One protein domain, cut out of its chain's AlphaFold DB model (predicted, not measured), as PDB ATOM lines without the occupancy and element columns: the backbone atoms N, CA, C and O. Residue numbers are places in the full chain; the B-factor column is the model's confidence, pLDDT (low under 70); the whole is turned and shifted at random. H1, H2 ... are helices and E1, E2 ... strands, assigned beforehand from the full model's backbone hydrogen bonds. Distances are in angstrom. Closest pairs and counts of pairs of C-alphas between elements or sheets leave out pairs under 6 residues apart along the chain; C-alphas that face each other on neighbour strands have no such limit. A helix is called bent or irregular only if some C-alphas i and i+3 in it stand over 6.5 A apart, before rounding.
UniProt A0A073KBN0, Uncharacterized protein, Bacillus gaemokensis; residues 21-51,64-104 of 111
ATOM      1  N   VAL A  21     147.216 120.438 137.974       85.69
ATOM      2  CA  VAL A  21     146.729 120.050 136.655       85.69
ATOM      3  C   VAL A  21     146.363 121.295 135.863       85.69
ATOM      4  O   VAL A  21     145.739 122.226 136.373       85.69
ATOM      5  N   LEU A  22     146.770 121.310 134.603       86.75
ATOM      6  CA  LEU A  22     146.550 122.389 133.660       86.75
ATOM      7  C   LEU A  22     145.911 121.816 132.400       86.75
ATOM      8  O   LEU A  22     146.365 120.804 131.875       86.75
ATOM      9  N   LYS A  23     144.886 122.481 131.882       86.75
ATOM     10  CA  LYS A  23     144.331 122.197 130.564       86.75
ATOM     11  C   LYS A  23     144.975 123.105 129.528       86.75
ATOM     12  O   LYS A  23     145.080 124.318 129.732       86.75
ATOM     13  N   PHE A  24     145.368 122.515 128.407       85.75
ATOM     14  CA  PHE A  24     145.773 123.239 127.211       85.75
ATOM     15  C   PHE A  24     145.225 122.512 125.988       85.75
ATOM     16  O   PHE A  24     145.446 121.315 125.820       85.75
ATOM     17  N   GLU A  25     144.472 123.240 125.163       84.56
ATOM     18  CA  GLU A  25     143.711 122.673 124.046       84.56
ATOM     19  C   GLU A  25     142.814 121.505 124.512       84.56
ATOM     20  O   GLU A  25     141.969 121.688 125.395       84.56
ATOM     21  N   ASN A  26     142.994 120.316 123.931       82.38
ATOM     22  CA  ASN A  26     142.224 119.108 124.236       82.38
ATOM     23  C   ASN A  26     142.950 118.145 125.186       82.38
ATOM     24  O   ASN A  26     142.448 117.047 125.414       82.38
ATOM     25  N   ASP A  27     144.098 118.543 125.738       83.56
ATOM     26  CA  ASP A  27     144.900 117.705 126.627       83.56
ATOM     27  C   ASP A  27     144.970 118.291 128.047       83.56
ATOM     28  O   ASP A  27     144.775 119.491 128.292       83.56
ATOM     29  N   LEU A  28     145.230 117.402 128.997       85.56
ATOM     30  CA  LEU A  28     145.501 117.716 130.387       85.56
ATOM     31  C   LEU A  28     146.975 117.459 130.669       85.56
ATOM     32  O   LEU A  28     147.537 116.442 130.273       85.56
ATOM     33  N   PHE A  29     147.580 118.358 131.426       88.88
ATOM     34  CA  PHE A  29     148.971 118.287 131.829       88.88
ATOM     35  C   PHE A  29     149.077 118.350 133.343       88.88
ATOM     36  O   PHE A  29     148.385 119.145 133.971       88.88
ATOM     37  N   ILE A  30     149.974 117.567 133.933       87.50
ATOM     38  CA  ILE A  30     150.332 117.673 135.350       87.50
ATOM     39  C   ILE A  30     151.729 118.272 135.494       87.50
ATOM     40  O   ILE A  30     152.642 117.937 134.737       87.50
ATOM     41  N   VAL A  31     151.909 119.158 136.471       88.38
ATOM     42  CA  VAL A  31     153.238 119.618 136.888       88.38
ATOM     43  C   VAL A  31     153.931 118.476 137.631       88.38
ATOM     44  O   VAL A  31     153.606 118.199 138.787       88.38
ATOM     45  N   ALA A  32     154.888 117.821 136.979       84.62
ATOM     46  CA  ALA A  32     155.624 116.687 137.531       84.62
ATOM     47  C   ALA A  32     157.092 117.043 137.786       84.62
ATOM     48  O   ALA A  32     157.698 117.814 137.040       84.62
ATOM     49  N   GLU A  33     157.662 116.454 138.834       83.56
ATOM     50  CA  GLU A  33     159.097 116.474 139.113       83.56
ATOM     51  C   GLU A  33     159.756 115.322 138.341       83.56
ATOM     52  O   GLU A  33     159.358 114.172 138.485       83.56
ATOM     53  N   ILE A  34     160.722 115.634 137.480       77.69
ATOM     54  CA  ILE A  34     161.356 114.685 136.553       77.69
ATOM     55  C   ILE A  34     162.761 114.292 137.019       77.69
ATOM     56  O   ILE A  34     163.186 113.156 136.825       77.69
ATOM     57  N   GLU A  35     163.492 115.220 137.634       65.50
ATOM     58  CA  GLU A  35     164.829 114.973 138.181       65.50
ATOM     59  C   GLU A  35     164.845 115.465 139.624       65.50
ATOM     60  O   GLU A  35     164.751 116.662 139.854       65.50
ATOM     61  N   GLY A  36     164.917 114.539 140.579       50.28
ATOM     62  CA  GLY A  36     164.911 114.815 142.021       50.28
ATOM     63  C   GLY A  36     164.685 113.544 142.848       50.28
ATOM     64  O   GLY A  36     165.356 113.327 143.856       50.28
ATOM     65  N   ALA A  37     163.885 112.612 142.319       52.22
ATOM     66  CA  ALA A  37     163.764 111.238 142.800       52.22
ATOM     67  C   ALA A  37     164.343 110.260 141.761       52.22
ATOM     68  O   ALA A  37     163.705 109.940 140.758       52.22
ATOM     69  N   LYS A  38     165.575 109.773 141.966       46.97
ATOM     70  CA  LYS A  38     166.072 108.631 141.180       46.97
ATOM     71  C   LYS A  38     165.211 107.419 141.562       46.97
ATOM     72  O   LYS A  38     165.284 106.989 142.709       46.97
ATOM     73  N   ASN A  39     164.443 106.882 140.609       50.81
ATOM     74  CA  ASN A  39     163.660 105.629 140.682       50.81
ATOM     75  C   ASN A  39     162.168 105.716 141.074       50.81
ATOM     76  O   ASN A  39     161.639 104.732 141.586       50.81
ATOM     77  N   VAL A  40     161.458 106.820 140.809       54.47
ATOM     78  CA  VAL A  40     159.992 106.875 141.004       54.47
ATOM     79  C   VAL A  40     159.292 107.335 139.724       54.47
ATOM     80  O   VAL A  40     159.778 108.233 139.041       54.47
ATOM     81  N   ASP A  41     158.167 106.695 139.389       61.47
ATOM     82  CA  ASP A  41     157.292 107.121 138.293       61.47
ATOM     83  C   ASP A  41     156.769 108.554 138.560       61.47
ATOM     84  O   ASP A  41     156.110 108.772 139.583       61.47
ATOM     85  N   PRO A  42     157.045 109.537 137.680       57.72
ATOM     86  CA  PRO A  42     156.760 110.948 137.951       57.72
ATOM     87  C   PRO A  42     155.274 111.279 138.114       57.72
ATOM     88  O   PRO A  42     154.932 112.252 138.788       57.72
ATOM     89  N   VAL A  43     154.391 110.501 137.478       59.34
ATOM     90  CA  VAL A  43     152.940 110.717 137.532       59.34
ATOM     91  C   VAL A  43     152.409 110.233 138.873       59.34
ATOM     92  O   VAL A  43     151.716 110.977 139.565       59.34
ATOM     93  N   ASN A  44     152.795 109.027 139.283       58.28
ATOM     94  CA  ASN A  44     152.414 108.488 140.584       58.28
ATOM     95  C   ASN A  44     152.975 109.330 141.735       58.28
ATOM     96  O   ASN A  44     152.262 109.613 142.695       58.28
ATOM     97  N   ASP A  45     154.216 109.802 141.626       65.88
ATOM     98  CA  ASP A  45     154.807 110.657 142.655       65.88
ATOM     99  C   ASP A  45     154.090 112.016 142.770       65.88
ATOM    100  O   ASP A  45     153.844 112.507 143.871       65.88
ATOM    101  N   ALA A  46     153.680 112.615 141.647       59.25
ATOM    102  CA  ALA A  46     152.928 113.870 141.655       59.25
ATOM    103  C   ALA A  46     151.507 113.729 142.233       59.25
ATOM    104  O   ALA A  46     150.995 114.687 142.816       59.25
ATOM    105  N   LEU A  47     150.876 112.562 142.073       63.62
ATOM    106  CA  LEU A  47     149.510 112.297 142.532       63.62
ATOM    107  C   LEU A  47     149.439 111.823 143.993       63.62
ATOM    108  O   LEU A  47     148.482 112.161 144.690       63.62
ATOM    109  N   PHE A  48     150.430 111.055 144.461       60.94
ATOM    110  CA  PHE A  48     150.346 110.319 145.731       60.94
ATOM    111  C   PHE A  48     151.412 110.690 146.771       60.94
ATOM    112  O   PHE A  48     151.293 110.257 147.918       60.94
ATOM    113  N   SER A  49     152.396 111.532 146.433       58.94
ATOM    114  CA  SER A  49     153.385 112.059 147.386       58.94
ATOM    115  C   SER A  49     153.172 113.559 147.650       58.94
ATOM    116  O   SER A  49     153.948 114.396 147.175       58.94
ATOM    117  N   PRO A  50     152.150 113.964 148.431       47.66
ATOM    118  CA  PRO A  50     152.088 115.323 148.944       47.66
ATOM    119  C   PRO A  50     153.229 115.485 149.951       47.66
ATOM    120  O   PRO A  50     153.238 114.840 150.998       47.66
ATOM    121  N   SER A  51     154.224 116.310 149.632       48.56
ATOM    122  CA  SER A  51     155.394 116.522 150.483       48.56
ATOM    123  C   SER A  51     154.990 116.995 151.889       48.56
ATOM    124  O   SER A  51     154.834 118.187 152.136       48.56
ATOM    125  N   VAL A  64     170.206 116.737 143.948       58.88
ATOM    126  CA  VAL A  64     170.063 117.201 142.575       58.88
ATOM    127  C   VAL A  64     168.880 118.157 142.602       58.88
ATOM    128  O   VAL A  64     167.828 117.823 143.150       58.88
ATOM    129  N   GLU A  65     169.097 119.379 142.127       65.56
ATOM    130  CA  GLU A  65     168.061 120.402 142.100       65.56
ATOM    131  C   GLU A  65     166.810 119.832 141.422       65.56
ATOM    132  O   GLU A  65     166.896 119.299 140.315       65.56
ATOM    133  N   ALA A  66     165.668 119.903 142.112       77.00
ATOM    134  CA  ALA A  66     164.420 119.355 141.606       77.00
ATOM    135  C   ALA A  66     164.041 120.056 140.291       77.00
ATOM    136  O   ALA A  66     163.812 121.271 140.278       77.00
ATOM    137  N   LYS A  67     163.956 119.302 139.192       87.19
ATOM    138  CA  LYS A  67     163.521 119.819 137.888       87.19
ATOM    139  C   LYS A  67     162.130 119.330 137.540       87.19
ATOM    140  O   LYS A  67     161.788 118.172 137.760       87.19
ATOM    141  N   TYR A  68     161.362 120.208 136.919       89.00
ATOM    142  CA  TYR A  68     159.944 120.055 136.656       89.00
ATOM    143  C   TYR A  68     159.632 120.202 135.170       89.00
ATOM    144  O   TYR A  68     160.352 120.871 134.419       89.00
ATOM    145  N   ASN A  69     158.523 119.595 134.758       89.81
ATOM    146  CA  ASN A  69     157.942 119.752 133.430       89.81
ATOM    147  C   ASN A  69     156.419 119.552 133.490       89.81
ATOM    148  O   ASN A  69     155.877 119.102 134.500       89.81
ATOM    149  N   LEU A  70     155.735 119.877 132.396       89.81
ATOM    150  CA  LEU A  70     154.345 119.489 132.185       89.81
ATOM    151  C   LEU A  70     154.307 118.133 131.489       89.81
ATOM    152  O   LEU A  70     154.909 117.975 130.428       89.81
ATOM    153  N   VAL A  71     153.598 117.176 132.076       86.75
ATOM    154  CA  VAL A  71     153.446 115.824 131.528       86.75
ATOM    155  C   VAL A  71     152.002 115.621 131.095       86.75
ATOM    156  O   VAL A  71     151.089 115.822 131.891       86.75
ATOM    157  N   SER A  72     151.810 115.249 129.833       84.00
ATOM    158  CA  SER A  72     150.497 114.959 129.246       84.00
ATOM    159  C   SER A  72     149.869 113.723 129.893       84.00
ATOM    160  O   SER A  72     150.504 112.669 129.959       84.00
ATOM    161  N   PHE A  73     148.606 113.820 130.311       79.38
ATOM    162  CA  PHE A  73     147.828 112.666 130.770       79.38
ATOM    163  C   PHE A  73     147.539 111.683 129.631       79.38
ATOM    164  O   PHE A  73     147.427 110.485 129.877       79.38
ATOM    165  N   MET A  74     147.401 112.168 128.392       78.00
ATOM    166  CA  MET A  74     147.092 111.315 127.243       78.00
ATOM    167  C   MET A  74     148.300 110.523 126.741       78.00
ATOM    168  O   MET A  74     148.151 109.374 126.335       78.00
ATOM    169  N   SER A  75     149.483 111.139 126.729       80.50
ATOM    170  CA  SER A  75     150.670 110.578 126.063       80.50
ATOM    171  C   SER A  75     151.833 110.260 127.000       80.50
ATOM    172  O   SER A  75     152.815 109.668 126.556       80.50
ATOM    173  N   GLY A  76     151.796 110.713 128.257       77.38
ATOM    174  CA  GLY A  76     152.941 110.653 129.172       77.38
ATOM    175  C   GLY A  76     154.144 111.498 128.725       77.38
ATOM    176  O   GLY A  76     155.196 111.473 129.362       77.38
ATOM    177  N   SER A  77     154.013 112.251 127.628       83.62
ATOM    178  CA  SER A  77     155.104 113.030 127.052       83.62
ATOM    179  C   SER A  77     155.280 114.365 127.766       83.62
ATOM    180  O   SER A  77     154.327 114.959 128.280       83.62
ATOM    181  N   ARG A  78     156.522 114.854 127.768       86.94
ATOM    182  CA  ARG A  78     156.880 116.173 128.295       86.94
ATOM    183  C   ARG A  78     156.477 117.251 127.297       86.94
ATOM    184  O   ARG A  78     156.780 117.140 126.114       86.94
ATOM    185  N   PHE A  79     155.838 118.305 127.781       88.31
ATOM    186  CA  PHE A  79     155.409 119.420 126.941       88.31
ATOM    187  C   PHE A  79     156.569 120.348 126.558       88.31
ATOM    188  O   PHE A  79     156.636 120.832 125.429       88.31
ATOM    189  N   TYR A  80     157.490 120.618 127.491       87.50
ATOM    190  CA  TYR A  80     158.713 121.371 127.208       87.50
ATOM    191  C   TYR A  80     159.876 120.410 126.954       87.50
ATOM    192  O   TYR A  80     160.001 119.391 127.633       87.50
ATOM    193  N   GLY A  81     160.756 120.755 126.010       82.75
ATOM    194  CA  GLY A  81     161.921 119.927 125.673       82.75
ATOM    195  C   GLY A  81     162.952 119.810 126.803       82.75
ATOM    196  O   GLY A  81     163.637 118.798 126.900       82.75
ATOM    197  N   GLU A  82     163.022 120.805 127.691       84.31
ATOM    198  CA  GLU A  82     163.964 120.847 128.815       84.31
ATOM    199  C   GLU A  82     163.236 120.863 130.164       84.31
ATOM    200  O   GLU A  82     162.234 121.564 130.337       84.31
ATOM    201  N   ASN A  83     163.777 120.119 131.133       87.88
ATOM    202  CA  ASN A  83     163.328 120.143 132.525       87.88
ATOM    203  C   ASN A  83     163.915 121.379 133.214       87.88
ATOM    204  O   ASN A  83     165.109 121.645 133.097       87.88
ATOM    205  N   THR A  84     163.094 122.121 133.950       86.69
ATOM    206  CA  THR A  84     163.483 123.424 134.508       86.69
ATOM    207  C   THR A  84     163.077 123.555 135.972       86.69
ATOM    208  O   THR A  84     162.307 122.741 136.472       86.69
ATOM    209  N   SER A  85     163.556 124.572 136.686       87.19
ATOM    210  CA  SER A  85     163.065 124.855 138.041       87.19
ATOM    211  C   SER A  85     161.562 125.173 138.036       87.19
ATOM    212  O   SER A  85     161.017 125.663 137.041       87.19
ATOM    213  N   LEU A  86     160.874 124.934 139.158       83.88
ATOM    214  CA  LEU A  86     159.434 125.198 139.269       83.88
ATOM    215  C   LEU A  86     159.087 126.664 138.958       83.88
ATOM    216  O   LEU A  86     158.117 126.927 138.255       83.88
ATOM    217  N   GLN A  87     159.900 127.617 139.425       82.38
ATOM    218  CA  GLN A  87     159.684 129.042 139.156       82.38
ATOM    219  C   GLN A  87     159.743 129.362 137.659       82.38
ATOM    220  O   GLN A  87     158.887 130.080 137.143       82.38
ATOM    221  N   GLU A  88     160.719 128.807 136.945       87.38
ATOM    222  CA  GLU A  88     160.853 129.033 135.507       87.38
ATOM    223  C   GLU A  88     159.740 128.326 134.722       87.38
ATOM    224  O   GLU A  88     159.229 128.864 133.740       87.38
ATOM    225  N   LEU A  89     159.285 127.161 135.192       87.44
ATOM    226  CA  LEU A  89     158.117 126.492 134.629       87.44
ATOM    227  C   LEU A  89     156.855 127.356 134.784       87.44
ATOM    228  O   LEU A  89     156.133 127.558 133.808       87.44
ATOM    229  N   ILE A  90     156.626 127.928 135.971       84.56
ATOM    230  CA  ILE A  90     155.507 128.847 136.232       84.56
ATOM    231  C   ILE A  90     155.596 130.066 135.314       84.56
ATOM    232  O   ILE A  90     154.593 130.434 134.706       84.56
ATOM    233  N   ARG A  91     156.783 130.665 135.141       83.88
ATOM    234  CA  ARG A  91     156.991 131.780 134.200       83.88
ATOM    235  C   ARG A  91     156.643 131.397 132.763       83.88
ATOM    236  O   ARG A  91     155.989 132.173 132.075       83.88
ATOM    237  N   LYS A  92     157.029 130.200 132.310       86.19
ATOM    238  CA  LYS A  92     156.699 129.699 130.964       86.19
ATOM    239  C   LYS A  92     155.196 129.465 130.783       86.19
ATOM    240  O   LYS A  92     154.659 129.804 129.735       86.19
ATOM    241  N   ILE A  93     154.520 128.933 131.803       84.00
ATOM    242  CA  ILE A  93     153.068 128.685 131.804       84.00
ATOM    243  C   ILE A  93     152.266 129.989 131.837       84.00
ATOM    244  O   ILE A  93     151.272 130.121 131.131       84.00
ATOM    245  N   THR A  94     152.688 130.949 132.659       75.69
ATOM    246  CA  THR A  94     152.015 132.248 132.823       75.69
ATOM    247  C   THR A  94     152.310 133.222 131.684       75.69
ATOM    248  O   THR A  94     151.635 134.247 131.557       75.69
ATOM    249  N   ASN A  95     153.299 132.924 130.834       75.81
ATOM    250  CA  ASN A  95     153.584 133.738 129.664       75.81
ATOM    251  C   ASN A  95     152.379 133.730 128.705       75.81
ATOM    252  O   ASN A  95     151.871 132.682 128.308       75.81
ATOM    253  N   ARG A  96     151.931 134.928 128.306       55.78
ATOM    254  CA  ARG A  96     150.642 135.178 127.630       55.78
ATOM    255  C   ARG A  96     150.485 134.512 126.259       55.78
ATOM    256  O   ARG A  96     149.400 134.561 125.688       55.78
ATOM    257  N   THR A  97     151.542 133.913 125.718       61.34
ATOM    258  CA  THR A  97     151.520 133.223 124.424       61.34
ATOM    259  C   THR A  97     150.740 131.908 124.458       61.34
ATOM    260  O   THR A  97     150.250 131.486 123.415       61.34
ATOM    261  N   ARG A  98     150.592 131.259 125.623       68.69
ATOM    262  CA  ARG A  98     149.852 129.993 125.763       68.69
ATOM    263  C   ARG A  98     148.847 130.106 126.907       68.69
ATOM    264  O   ARG A  98     149.224 130.307 128.054       68.69
ATOM    265  N   LYS A  99     147.553 129.995 126.595       76.56
ATOM    266  CA  LYS A  99     146.466 130.142 127.575       76.56
ATOM    267  C   LYS A  99     146.206 128.826 128.311       76.56
ATOM    268  O   LYS A  99     145.223 128.147 128.035       76.56
ATOM    269  N   PHE A 100     147.102 128.458 129.221       81.56
ATOM    270  CA  PHE A 100     146.844 127.361 130.152       81.56
ATOM    271  C   PHE A 100     145.710 127.721 131.115       81.56
ATOM    272  O   PHE A 100     145.614 128.863 131.564       81.56
ATOM    273  N   GLN A 101     144.875 126.742 131.453       82.44
ATOM    274  CA  GLN A 101     143.819 126.876 132.456       82.44
ATOM    275  C   GLN A 101     144.103 125.922 133.614       82.44
ATOM    276  O   GLN A 101     144.293 124.731 133.386       82.44
ATOM    277  N   VAL A 102     144.150 126.425 134.848       79.56
ATOM    278  CA  VAL A 102     144.296 125.577 136.043       79.56
ATOM    279  C   VAL A 102     143.015 124.769 136.250       79.56
ATOM    280  O   VAL A 102     141.920 125.308 136.124       79.56
ATOM    281  N   VAL A 103     143.156 123.478 136.547       74.94
ATOM    282  CA  VAL A 103     142.047 122.563 136.843       74.94
ATOM    283  C   VAL A 103     142.053 122.268 138.344       74.94
ATOM    284  O   VAL A 103     142.987 121.642 138.839       74.94
ATOM    285  N   ASP A 104     141.027 122.709 139.076       61.19
ATOM    286  CA  ASP A 104     140.937 122.495 140.535       61.19
ATOM    287  C   ASP A 104     140.516 121.081 140.940       61.19
ATOM    288  O   ASP A 104     140.844 120.630 142.038       61.19
TER     289      ASP A 104
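Overview. This is residues 21 to 51 and 64 to 104 of the 111 residues of an uncharacterized protein of Bacillus gaemokensis (UniProt A0A073KBN0). A twisted four-stranded sheet, with the long, bent strand E2 running through it, makes the core; the short helix H1 packs across one face over E3 and E2, and H2 lies beside edge strand E3. The 72 printed residues hold two named helices and four named strands, in the order E1 E2 H1 E3 H2 E4. The sheet order is E3 E2 E1 E4, all antiparallel, and the class is mixed, helices and strands. The whole is compact, with a radius of gyration of the C-alphas of 11.8 A and spans of 33 by 22 by 22 A.

Along the chain. E2, residues 27 to 35, is 23.2 A long and bends by 53 degrees at residue 31. E3, residues 67 to 72, is 16.4 A long. E1, residues 21 to 24, begins at C-alpha 21 (146.729, 120.050, 136.655). E4, residues 101 to 103, ends at C-alpha 103 (142.047, 122.563, 136.843). H1 is residues 42 to 48; H2, residues 86 to 94, is 12.1 A long.

Arrangement. The sheet is only just strongly twisted, its C-alphas up to 4.1 A off the best plane. Between E3 and E2, N 32 and O 69 are 3.0 A apart. E1 and E2 form a hairpin, with N 29 and O 22 at 2.8 A. Between E1 and E4, N 23 and O 101 are 2.8 A apart. H1 is on the sheet at a height of 9.0 A, across the strands at 86 degrees to E3 on the local plane; its closest C-alphas to E2 are Ala 46 and Ala 32, 5.7 A. H2 is on the sheet but over none of its strands; its closest C-alphas to E3 are Leu 86 and Tyr 68, 5.8 A. H1 and H2 are apart. In both helices every O i to N i+4 pair is within hydrogen-bond range.

Size, cuts and confidence. The C-alphas farthest apart, of Asn 39 and Arg 96, are 34.8 A apart. Residues 52 to 63 are cut out, with 16.7 A between C-alphas 51 and 64. The link from E3 to H2 is long, 13 residues. The pLDDT is under 70 at residues 35 to 51, 64 to 65, 96 to 98 and 104.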